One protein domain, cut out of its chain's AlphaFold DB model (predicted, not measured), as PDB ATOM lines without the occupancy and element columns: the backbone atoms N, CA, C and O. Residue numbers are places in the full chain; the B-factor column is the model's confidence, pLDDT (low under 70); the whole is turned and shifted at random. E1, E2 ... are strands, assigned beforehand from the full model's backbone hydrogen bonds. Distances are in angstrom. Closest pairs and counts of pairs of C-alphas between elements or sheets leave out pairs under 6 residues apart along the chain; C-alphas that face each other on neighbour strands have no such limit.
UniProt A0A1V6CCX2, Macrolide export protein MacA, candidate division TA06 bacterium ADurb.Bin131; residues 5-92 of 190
ATOM      1  N   ASN A   5     111.291  70.215 159.749       79.00
ATOM      2  CA  ASN A   5     110.217  70.259 158.756       79.00
ATOM      3  C   ASN A   5     110.114  71.610 158.043       79.00
ATOM      4  O   ASN A   5     109.517  71.670 156.977       79.00
ATOM      5  N   MET A   6     110.678  72.691 158.586       74.88
ATOM      6  CA  MET A   6     110.647  74.007 157.931       74.88
ATOM      7  C   MET A   6     111.908  74.278 157.095       74.88
ATOM      8  O   MET A   6     111.910  75.135 156.211       74.88
ATOM      9  N   LYS A   7     112.975  73.506 157.341       71.06
ATOM     10  CA  LYS A   7     114.306  73.677 156.743       71.06
ATOM     11  C   LYS A   7     114.340  73.399 155.232       71.06
ATOM     12  O   LYS A   7     115.174  73.963 154.535       71.06
ATOM     13  N   TRP A   8     113.456  72.536 154.721       72.75
ATOM     14  CA  TRP A   8     113.407  72.193 153.289       72.75
ATOM     15  C   TRP A   8     112.687  73.245 152.438       72.75
ATOM     16  O   TRP A   8     112.990  73.378 151.257       72.75
ATOM     17  N   LEU A   9     111.752  73.992 153.033       77.94
ATOM     18  CA  LEU A   9     111.022  75.062 152.354       77.94
ATOM     19  C   LEU A   9     111.845  76.346 152.288       77.94
ATOM     20  O   LEU A   9     111.785  77.045 151.284       77.94
ATOM     21  N   ASN A  10     112.603  76.644 153.349       80.88
ATOM     22  CA  ASN A  10     113.411  77.855 153.472       80.88
ATOM     23  C   ASN A  10     114.709  77.539 154.244       80.88
ATOM     24  O   ASN A  10     114.732  77.666 155.472       80.88
ATOM     25  N   PRO A  11     115.788  77.111 153.562       78.56
ATOM     26  CA  PRO A  11     117.017  76.644 154.217       78.56
ATOM     27  C   PRO A  11     117.733  77.721 155.044       78.56
ATOM     28  O   PRO A  11     118.434  77.384 156.003       78.56
ATOM     29  N   ASP A  12     117.491  78.996 154.733       82.06
ATOM     30  CA  ASP A  12     118.056  80.147 155.444       82.06
ATOM     31  C   ASP A  12     117.271  80.524 156.717       82.06
ATOM     32  O   ASP A  12     117.748  81.322 157.526       82.06
ATOM     33  N   LEU A  13     116.082  79.942 156.944       85.81
ATOM     34  CA  LEU A  13     115.234  80.264 158.092       85.81
ATOM     35  C   LEU A  13     115.397  79.240 159.225       85.81
ATOM     36  O   LEU A  13     115.025  78.072 159.113       85.81
ATOM     37  N   ASN A  14     115.897  79.701 160.372       85.31
ATOM     38  CA  ASN A  14     115.933  78.906 161.598       85.31
ATOM     39  C   ASN A  14     114.671  79.161 162.426       85.31
ATOM     40  O   ASN A  14     114.565  80.179 163.107       85.31
ATOM     41  N   VAL A  15     113.725  78.223 162.381       88.06
ATOM     42  CA  VAL A  15     112.491  78.290 163.174       88.06
ATOM     43  C   VAL A  15     112.656  77.507 164.470       88.06
ATOM     44  O   VAL A  15     113.029  76.335 164.444       88.06
ATOM     45  N   TYR A  16     112.351  78.146 165.597       87.69
ATOM     46  CA  TYR A  16     112.326  77.527 166.920       87.69
ATOM     47  C   TYR A  16     110.902  77.574 167.472       87.69
ATOM     48  O   TYR A  16     110.310  78.645 167.574       87.69
ATOM     49  N   ILE A  17     110.355  76.411 167.825       88.19
ATOM     50  CA  ILE A  17     109.018  76.316 168.414       88.19
ATOM     51  C   ILE A  17     109.110  76.670 169.899       88.19
ATOM     52  O   ILE A  17     109.862  76.040 170.643       88.19
ATOM     53  N   ALA A  18     108.318  77.652 170.328       89.56
ATOM     54  CA  ALA A  18     108.106  77.988 171.729       89.56
ATOM     55  C   ALA A  18     106.660  77.653 172.112       89.56
ATOM     56  O   ALA A  18     105.720  78.110 171.462       89.56
ATOM     57  N   GLN A  19     106.479  76.850 173.161       90.69
ATOM     58  CA  GLN A  19     105.163  76.546 173.715       90.69
ATOM     59  C   GLN A  19     104.919  77.439 174.928       90.69
ATOM     60  O   GLN A  19     105.713  77.451 175.865       90.69
ATOM     61  N   ILE A  20     103.818  78.184 174.898       89.69
ATOM     62  CA  ILE A  20     103.430  79.115 175.955       89.69
ATOM     63  C   ILE A  20     102.116  78.612 176.534       89.69
ATOM     64  O   ILE A  20     101.157  78.372 175.800       89.69
ATOM     65  N   SER A  21     102.084  78.424 177.846       90.69
ATOM     66  CA  SER A  21     100.904  77.998 178.589       90.69
ATOM     67  C   SER A  21     100.523  79.057 179.606       90.69
ATOM     68  O   SER A  21     101.388  79.698 180.196       90.69
ATOM     69  N   PHE A  22      99.227  79.200 179.844       90.12
ATOM     70  CA  PHE A  22      98.739  79.984 180.965       90.12
ATOM     71  C   PHE A  22      98.720  79.124 182.225       90.12
ATOM     72  O   PHE A  22      98.325  77.961 182.178       90.12
ATOM     73  N   ASP A  23      99.054  79.723 183.364       92.19
ATOM     74  CA  ASP A  23      98.991  79.038 184.660       92.19
ATOM     75  C   ASP A  23      97.550  78.692 185.072       92.19
ATOM     76  O   ASP A  23      97.324  77.877 185.966       92.19
ATOM     77  N   ARG A  24      96.561  79.357 184.458       92.94
ATOM     78  CA  ARG A  24      95.130  79.218 184.746       92.94
ATOM     79  C   ARG A  24      94.300  79.374 183.476       92.94
ATOM     80  O   ARG A  24      94.745  79.965 182.494       92.94
ATOM     81  N   SER A  25      93.071  78.873 183.524       88.19
ATOM     82  CA  SER A  25      92.086  79.047 182.458       88.19
ATOM     83  C   SER A  25      91.377  80.396 182.567       88.19
ATOM     84  O   SER A  25      91.069  80.859 183.664       88.19
ATOM     85  N   TYR A  26      91.093  80.994 181.412       91.19
ATOM     86  CA  TYR A  26      90.382  82.261 181.289       91.19
ATOM     87  C   TYR A  26      89.188  82.079 180.345       91.19
ATOM     88  O   TYR A  26      89.383  81.832 179.157       91.19
ATOM     89  N   ASP A  27      87.960  82.228 180.851       91.44
ATOM     90  CA  ASP A  27      86.720  81.944 180.096       91.44
ATOM     91  C   ASP A  27      86.503  82.853 178.873       91.44
ATOM     92  O   ASP A  27      85.736  82.534 177.963       91.44
ATOM     93  N   TYR A  28      87.177  84.005 178.839       92.56
ATOM     94  CA  TYR A  28      87.102  84.958 177.735       92.56
ATOM     95  C   TYR A  28      88.058  84.633 176.579       92.56
ATOM     96  O   TYR A  28      87.889  85.185 175.491       92.56
ATOM     97  N   LEU A  29      89.051  83.757 176.777       92.00
ATOM     98  CA  LEU A  29      89.970  83.349 175.715       92.00
ATOM     99  C   LEU A  29      89.325  82.254 174.866       92.00
ATOM    100  O   LEU A  29      88.976  81.184 175.362       92.00
ATOM    101  N   ARG A  30      89.182  82.511 173.564       91.44
ATOM    102  CA  ARG A  30      88.623  81.546 172.610       91.44
ATOM    103  C   ARG A  30      89.696  81.054 171.638       91.44
ATOM    104  O   ARG A  30      90.546  81.848 171.228       91.44
ATOM    105  N   PRO A  31      89.648  79.776 171.217       91.38
ATOM    106  CA  PRO A  31      90.484  79.294 170.123       91.38
ATOM    107  C   PRO A  31      90.328  80.172 168.876       91.38
ATOM    108  O   PRO A  31      89.228  80.631 168.569       91.38
ATOM    109  N   GLY A  32      91.432  80.404 168.169       92.81
ATOM    110  CA  GLY A  32      91.471  81.273 166.988       92.81
ATOM    111  C   GLY A  32      91.786  82.744 167.279       92.81
ATOM    112  O   GLY A  32      91.982  83.504 166.337       92.81
ATOM    113  N   MET A  33      91.892  83.154 168.549       94.56
ATOM    114  CA  MET A  33      92.445  84.467 168.897       94.56
ATOM    115  C   MET A  33      93.939  84.534 168.566       94.56
ATOM    116  O   MET A  33      94.696  83.606 168.852       94.56
ATOM    117  N   SER A  34      94.373  85.652 167.990       92.69
ATOM    118  CA  SER A  34      95.793  85.962 167.842       92.69
ATOM    119  C   SER A  34      96.366  86.450 169.171       92.69
ATOM    120  O   SER A  34      95.692  87.151 169.925       92.69
ATOM    121  N   ALA A  35      97.622  86.109 169.441       90.38
ATOM    122  CA  ALA A  35      98.367  86.604 170.589       90.38
ATOM    123  C   ALA A  35      99.667  87.250 170.106       90.38
ATOM    124  O   ALA A  35     100.326  86.729 169.206       90.38
ATOM    125  N   GLN A  36     100.033  88.371 170.718       92.62
ATOM    126  CA  GLN A  36     101.354  88.968 170.587       92.62
ATOM    127  C   GLN A  36     102.110  88.706 171.884       92.62
ATOM    128  O   GLN A  36     101.572  88.910 172.972       92.62
ATOM    129  N   VAL A  37     103.342  88.226 171.759       91.62
ATOM    130  CA  VAL A  37     104.192  87.871 172.894       91.62
ATOM    131  C   VAL A  37     105.480  88.664 172.766       91.62
ATOM    132  O   VAL A  37     106.138  88.612 171.731       91.62
ATOM    133  N   GLU A  38     105.827  89.394 173.818       91.19
ATOM    134  CA  GLU A  38     107.101  90.090 173.947       91.19
ATOM    135  C   GLU A  38     107.932  89.374 175.015       91.19
ATOM    136  O   GLU A  38     107.440  89.104 176.111       91.19
ATOM    137  N   ILE A  39     109.173  89.015 174.682       90.00
ATOM    138  CA  ILE A  39     110.069  88.270 175.571       90.00
ATOM    139  C   ILE A  39     111.216  89.188 175.978       90.00
ATOM    140  O   ILE A  39     112.086  89.510 175.171       90.00
ATOM    141  N   THR A  40     111.246  89.588 177.247       91.12
ATOM    142  CA  THR A  40     112.350  90.369 177.809       91.12
ATOM    143  C   THR A  40     113.433  89.429 178.340       91.12
ATOM    144  O   THR A  40     113.216  88.718 179.317       91.12
ATOM    145  N   MET A  41     114.605  89.420 177.701       89.31
ATOM    146  CA  MET A  41     115.702  88.503 178.047       89.31
ATOM    147  C   MET A  41     116.568  88.993 179.212       89.31
ATOM    148  O   MET A  41     117.026  88.193 180.025       89.31
ATOM    149  N   ASN A  42     116.826  90.299 179.279       89.06
ATOM    150  CA  ASN A  42     117.710  90.893 180.274       89.06
ATOM    151  C   ASN A  42     117.225  92.298 180.642       89.06
ATOM    152  O   ASN A  42     116.699  93.020 179.795       89.06
ATOM    153  N   VAL A  43     117.404  92.678 181.907       90.44
ATOM    154  CA  VAL A  43     117.027  93.995 182.429       90.44
ATOM    155  C   VAL A  43     118.173  94.535 183.269       90.44
ATOM    156  O   VAL A  43     118.468  94.024 184.350       90.44
ATOM    157  N   LEU A  44     118.792  95.605 182.780       90.44
ATOM    158  CA  LEU A  44     119.855  96.319 183.477       90.44
ATOM    159  C   LEU A  44     119.258  97.477 184.278       90.44
ATOM    160  O   LEU A  44     118.417  98.223 183.780       90.44
ATOM    161  N   LYS A  45     119.678  97.620 185.538       92.25
ATOM    162  CA  LYS A  45     119.219  98.684 186.445       92.25
ATOM    163  C   LYS A  45     120.368  99.635 186.751       92.25
ATOM    164  O   LYS A  45     121.494  99.181 186.916       92.25
ATOM    165  N   ASN A  46     120.052 100.922 186.918       91.81
ATOM    166  CA  ASN A  46     121.011 101.975 187.280       91.81
ATOM    167  C   ASN A  46     122.197 102.076 186.306       91.81
ATOM    168  O   ASN A  46     123.348 102.168 186.727       91.81
ATOM    169  N   VAL A  47     121.911 102.028 185.004       93.25
ATOM    170  CA  VAL A  47     122.911 102.173 183.941       93.25
ATOM    171  C   VAL A  47     122.643 103.422 183.114       93.25
ATOM    172  O   VAL A  47     121.493 103.823 182.937       93.25
ATOM    173  N   LEU A  48     123.708 104.029 182.590       93.75
ATOM    174  CA  LEU A  48     123.593 105.154 181.671       93.75
ATOM    175  C   LEU A  48     123.329 104.614 180.267       93.75
ATOM    176  O   LEU A  48     124.127 103.841 179.737       93.75
ATOM    177  N   VAL A  49     122.214 105.025 179.670       94.44
ATOM    178  CA  VAL A  49     121.813 104.614 178.322       94.44
ATOM    179  C   VAL A  49     121.825 105.800 177.375       94.44
ATOM    180  O   VAL A  49     121.498 106.925 177.756       94.44
ATOM    181  N   ILE A  50     122.208 105.541 176.131       93.94
ATOM    182  CA  ILE A  50     122.124 106.509 175.038       93.94
ATOM    183  C   ILE A  50     121.476 105.861 173.811       93.94
ATOM    184  O   ILE A  50     121.580 104.643 173.640       93.94
ATOM    185  N   PRO A  51     120.845 106.643 172.919       93.75
ATOM    186  CA  PRO A  51     120.326 106.125 171.660       93.75
ATOM    187  C   PRO A  51     121.446 105.517 170.813       93.75
ATOM    188  O   PRO A  51     122.498 106.136 170.634       93.75
ATOM    189  N   LEU A  52     121.197 104.348 170.223       92.81
ATOM    190  CA  LEU A  52     122.164 103.641 169.379       92.81
ATOM    191  C   LEU A  52     122.649 104.519 168.211       92.81
ATOM    192  O   LEU A  52     123.828 104.519 167.871       92.81
ATOM    193  N   VAL A  53     121.753 105.344 167.661       92.12
ATOM    194  CA  VAL A  53     122.033 106.292 166.566       92.12
ATOM    195  C   VAL A  53     123.029 107.404 166.925       92.12
ATOM    196  O   VAL A  53     123.538 108.078 166.032       92.12
ATOM    197  N   ALA A  54     123.309 107.632 168.211       92.25
ATOM    198  CA  ALA A  54     124.290 108.622 168.657       92.25
ATOM    199  C   ALA A  54     125.730 108.080 168.653       92.25
ATOM    200  O   ALA A  54     126.688 108.859 168.706       92.25
ATOM    201  N   VAL A  55     125.891 106.754 168.617       92.31
ATOM    202  CA  VAL A  55     127.196 106.099 168.703       92.31
ATOM    203  C   VAL A  55     127.823 105.998 167.324       92.31
ATOM    204  O   VAL A  55     127.255 105.439 166.391       92.31
ATOM    205  N   ASN A  56     129.036 106.525 167.207       91.38
ATOM    206  CA  ASN A  56     129.844 106.458 166.002       91.38
ATOM    207  C   ASN A  56     131.013 105.508 166.247       91.38
ATOM    208  O   ASN A  56     131.736 105.650 167.232       91.38
ATOM    209  N   PHE A  57     131.233 104.563 165.341       90.81
ATOM    210  CA  PHE A  57     132.385 103.671 165.416       90.81
ATOM    211  C   PHE A  57     133.501 104.189 164.518       90.81
ATOM    212  O   PHE A  57     133.302 104.408 163.324       90.81
ATOM    213  N   LYS A  58     134.689 104.374 165.093       89.81
ATOM    214  CA  LYS A  58     135.902 104.745 164.365       89.81
ATOM    215  C   LYS A  58     137.048 103.863 164.843       89.81
ATOM    216  O   LYS A  58     137.277 103.759 166.044       89.81
ATOM    217  N   ASP A  59     137.730 103.195 163.916       89.81
ATOM    218  CA  ASP A  59     138.867 102.307 164.207       89.81
ATOM    219  C   ASP A  59     138.553 101.235 165.276       89.81
ATOM    220  O   ASP A  59     139.357 100.949 166.162       89.81
ATOM    221  N   GLY A  60     137.334 100.679 165.239       89.38
ATOM    222  CA  GLY A  60     136.864  99.669 166.197       89.38
ATOM    223  C   GLY A  60     136.543 100.199 167.601       89.38
ATOM    224  O   GLY A  60     136.215  99.416 168.488       89.38
ATOM    225  N   LYS A  61     136.617 101.516 167.822       92.31
ATOM    226  CA  LYS A  61     136.274 102.173 169.088       92.31
ATOM    227  C   LYS A  61     134.976 102.964 168.946       92.31
ATOM    228  O   LYS A  61     134.712 103.556 167.900       92.31
ATOM    229  N   ALA A  62     134.182 102.983 170.012       93.19
ATOM    230  CA  ALA A  62     132.945 103.750 170.081       93.19
ATOM    231  C   ALA A  62     133.225 105.198 170.513       93.19
ATOM    232  O   ALA A  62     133.947 105.448 171.482       93.19
ATOM    233  N   TYR A  63     132.629 106.148 169.800       93.31
ATOM    234  CA  TYR A  63     132.714 107.582 170.046       93.31
ATOM    235  C   TYR A  63     131.323 108.207 170.057       93.31
ATOM    236  O   TYR A  63     130.445 107.828 169.282       93.31
ATOM    237  N   VAL A  64     131.139 109.210 170.908       93.62
ATOM    238  CA  VAL A  64     129.917 110.011 170.991       93.62
ATOM    239  C   VAL A  64     130.285 111.483 170.953       93.62
ATOM    240  O   VAL A  64     131.255 111.908 171.577       93.62
ATOM    241  N   ASN A  65     129.502 112.266 170.221       93.00
ATOM    242  CA  ASN A  65     129.659 113.712 170.167       93.00
ATOM    243  C   ASN A  65     128.919 114.349 171.344       93.00
ATOM    244  O   ASN A  65     127.695 114.264 171.421       93.00
ATOM    245  N   VAL A  66     129.659 114.990 172.246       92.81
ATOM    246  CA  VAL A  66     129.122 115.676 173.427       92.81
ATOM    247  C   VAL A  66     129.163 117.182 173.192       92.81
ATOM    248  O   VAL A  66     130.149 117.721 172.685       92.81
ATOM    249  N   LEU A  67     128.083 117.868 173.547       90.88
ATOM    250  CA  LEU A  67     127.973 119.316 173.493       90.88
ATOM    251  C   LEU A  67     128.477 119.921 174.809       90.88
ATOM    252  O   LEU A  67     127.772 119.936 175.814       90.88
ATOM    253  N   ASN A  68     129.684 120.485 174.775       88.19
ATOM    254  CA  ASN A  68     130.264 121.250 175.874       88.19
ATOM    255  C   ASN A  68     130.082 122.750 175.595       88.19
ATOM    256  O   ASN A  68     130.876 123.399 174.903       88.19
ATOM    257  N   GLY A  69     128.986 123.313 176.106       86.88
ATOM    258  CA  GLY A  69     128.616 124.711 175.879       86.88
ATOM    259  C   GLY A  69     128.251 124.977 174.416       86.88
ATOM    260  O   GLY A  69     127.155 124.646 173.979       86.88
ATOM    261  N   LYS A  70     129.162 125.600 173.656       87.12
ATOM    262  CA  LYS A  70     128.984 125.894 172.216       87.12
ATOM    263  C   LYS A  70     129.852 125.022 171.301       87.12
ATOM    264  O   LYS A  70     129.870 125.252 170.094       87.12
ATOM    265  N   LYS A  71     130.614 124.077 171.855       89.56
ATOM    266  CA  LYS A  71     131.541 123.227 171.099       89.56
ATOM    267  C   LYS A  71     131.090 121.775 171.148       89.56
ATOM    268  O   LYS A  71     130.633 121.304 172.185       89.56
ATOM    269  N   ILE A  72     131.237 121.088 170.020       90.62
ATOM    270  CA  ILE A  72     130.998 119.652 169.908       90.62
ATOM    271  C   ILE A  72     132.349 118.954 170.010       90.62
ATOM    272  O   ILE A  72     133.257 119.248 169.233       90.62
ATOM    273  N   GLU A  73     132.474 118.041 170.964       90.69
ATOM    274  CA  GLU A  73     133.688 117.268 171.199       90.69
ATOM    275  C   GLU A  73     133.383 115.775 171.069       90.69
ATOM    276  O   GLU A  73     132.449 115.259 171.685       90.69
ATOM    277  N   ALA A  74     134.175 115.070 170.260       91.06
ATOM    278  CA  ALA A  74     134.075 113.623 170.133       91.06
ATOM    279  C   ALA A  74     134.762 112.957 171.329       91.06
ATOM    280  O   ALA A  74     135.971 113.093 171.529       91.06
ATOM    281  N   LYS A  75     133.990 112.212 172.115       91.88
ATOM    282  CA  LYS A  75     134.445 111.526 173.320       91.88
ATOM    283  C   LYS A  75     134.401 110.023 173.103       91.88
ATOM    284  O   LYS A  75     133.382 109.484 172.682       91.88
ATOM    285  N   GLN A  76     135.513 109.349 173.374       94.38
ATOM    286  CA  GLN A  76     135.556 107.891 173.328       94.38
ATOM    287  C   GLN A  76     134.764 107.315 174.508       94.38
ATOM    288  O   GLN A  76     134.914 107.788 175.638       94.38
ATOM    289  N   ILE A  77     133.963 106.284 174.250       95.00
ATOM    290  CA  ILE A  77     133.160 105.599 175.264       95.00
ATOM    291  C   ILE A  77     133.405 104.088 175.255       95.00
ATOM    292  O   ILE A  77     133.841 103.513 174.257       95.00
ATOM    293  N   GLU A  78     133.129 103.452 176.389       94.81
ATOM    294  CA  GLU A  78     133.091 101.997 176.534       94.81
ATOM    295  C   GLU A  78     131.622 101.570 176.597       94.81
ATOM    296  O   GLU A  78     130.903 101.976 177.513       94.81
ATOM    297  N   ILE A  79     131.177 100.794 175.608       94.56
ATOM    298  CA  ILE A  79     129.793 100.318 175.500       94.56
ATOM    299  C   ILE A  79     129.622  98.936 176.141       94.56
ATOM    300  O   ILE A  79     130.563  98.141 176.203       94.56
ATOM    301  N   GLY A  80     128.425  98.685 176.660       92.75
ATOM    302  CA  GLY A  80     128.008  97.430 177.270       92.75
ATOM    303  C   GLY A  80     126.987  96.686 176.421       92.75
ATOM    304  O   GLY A  80     127.153  96.559 175.209       92.75
ATOM    305  N   GLU A  81     125.945  96.185 177.078       93.06
ATOM    306  CA  GLU A  81     124.801  95.587 176.392       93.06
ATOM    307  C   GLU A  81     124.055  96.636 175.560       93.06
ATOM    308  O   GLU A  81     123.960  97.814 175.916       93.06
ATOM    309  N   SER A  82     123.494  96.197 174.442       92.75
ATOM    310  CA  SER A  82     122.719  97.049 173.546       92.75
ATOM    311  C   SER A  82     121.471  96.325 173.091       92.75
ATOM    312  O   SER A  82     121.517  95.134 172.786       92.75
ATOM    313  N   ASN A  83     120.378  97.066 172.982       92.62
ATOM    314  CA  ASN A  83     119.177  96.613 172.299       92.62
ATOM    315  C   ASN A  83     119.051  97.334 170.941       92.62
ATOM    316  O   ASN A  83     119.968  98.016 170.485       92.62
ATOM    317  N   GLU A  84     117.912  97.174 170.272       90.56
ATOM    318  CA  GLU A  84     117.673  97.740 168.937       90.56
ATOM    319  C   GLU A  84     117.625  99.279 168.906       90.56
ATOM    320  O   GLU A  84     117.740  99.881 167.840       90.56
ATOM    321  N   ARG A  85     117.425  99.933 170.056       92.06
ATOM    322  CA  ARG A  85     117.201 101.385 170.155       92.06
ATOM    323  C   ARG A  85     118.275 102.106 170.960       92.06
ATOM    324  O   ARG A  85     118.598 103.253 170.656       92.06
ATOM    325  N   GLU A  86     118.818 101.452 171.975       94.25
ATOM    326  CA  GLU A  86     119.639 102.040 173.026       94.25
ATOM    327  C   GLU A  86     120.828 101.142 173.363       94.25
ATOM    328  O   GLU A  86     120.792  99.919 173.208       94.25
ATOM    329  N   VAL A  87     121.888 101.769 173.859       94.69
ATOM    330  CA  VAL A  87     123.115 101.102 174.282       94.69
ATOM    331  C   VAL A  87     123.545 101.588 175.656       94.69
ATOM    332  O   VAL A  87     123.497 102.780 175.964       94.69
ATOM    333  N   GLU A  88     123.967 100.635 176.481       94.94
ATOM    334  CA  GLU A  88     124.566 100.869 177.784       94.94
ATOM    335  C   GLU A  88     125.961 101.485 177.628       94.94
ATOM    336  O   GLU A  88     126.803 100.994 176.870       94.94
ATOM    337  N   VAL A  89     126.245 102.529 178.402       95.31
ATOM    338  CA  VAL A  89     127.566 103.150 178.483       95.31
ATOM    339  C   VAL A  89     128.196 102.812 179.827       95.31
ATOM    340  O   VAL A  89     127.776 103.306 180.872       95.31
ATOM    341  N   LYS A  90     129.259 102.006 179.796       93.62
ATOM    342  CA  LYS A  90     130.023 101.615 180.990       93.62
ATOM    343  C   LYS A  90     130.969 102.715 181.449       93.62
ATOM    344  O   LYS A  90     131.145 102.924 182.648       93.62
ATOM    345  N   LYS A  91     131.617 103.403 180.502       92.38
ATOM    346  CA  LYS A  91     132.560 104.494 180.785       92.38
ATOM    347  C   LYS A  91     132.556 105.542 179.687       92.38
ATOM    348  O   LYS A  91     132.290 105.255 178.524       92.38
ATOM    349  N   GLY A  92     132.954 106.751 180.066       89.88
ATOM    350  CA  GLY A  92     133.195 107.852 179.139       89.88
ATOM    351  C   GLY A  92     132.074 108.883 179.091       89.88
ATOM    352  O   GLY A  92     132.320 109.974 178.602       89.88
TER     353      GLY A  92
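What this domain is: This is residues 5 to 92 of the 190 residues of the protein "Macrolide export protein MacA" of candidate division TA06 bacterium ADurb.Bin131 (UniProt A0A1V6CCX2). With little regular structure, the model is a small, strongly twisted sheet of five strands at one end and a long arm without named elements, residues 5 to 47, trailing from it. The all-antiparallel sheet runs E1 E5 E4 E3 E2; E2 to E5 form a meander, each strand the antiparallel neighbour of the one before. The printed part has 88 residues, 34 in strands E1 to E5, no named helix, class all strand; it is extended, radius of gyration of the C-alphas 21.5 A, spanning 60 by 38 by 20 A.

Where its parts are: E4, residues 71 to 82, 27.7 A long, bends by 69 degrees at residue 78. E3 is residues 61 to 68, 21.1 A; E2, 55 to 58; E5, 86 to 91. E1, 48 to 51, begins at C-alpha (123.593, 105.154, 181.671).

How they stand to each other: E4 pairs with E3 over residues 71 to 77, with N 73 and O 66 at 2.9 A, and with E5 over 78 to 82, with N 80 and O 88 at 2.8 A. Edge strands are E1, neighbour of E5, with N 87 and O 50 at 2.9 A, and E2, in a hairpin with E3, with N 56 and O 63 at 2.8 A.

The domain as a whole: The farthest C-alphas, Asp 27 and Lys 71, are 61.6 A apart. The printed part has no cut; no printed residue is under 70.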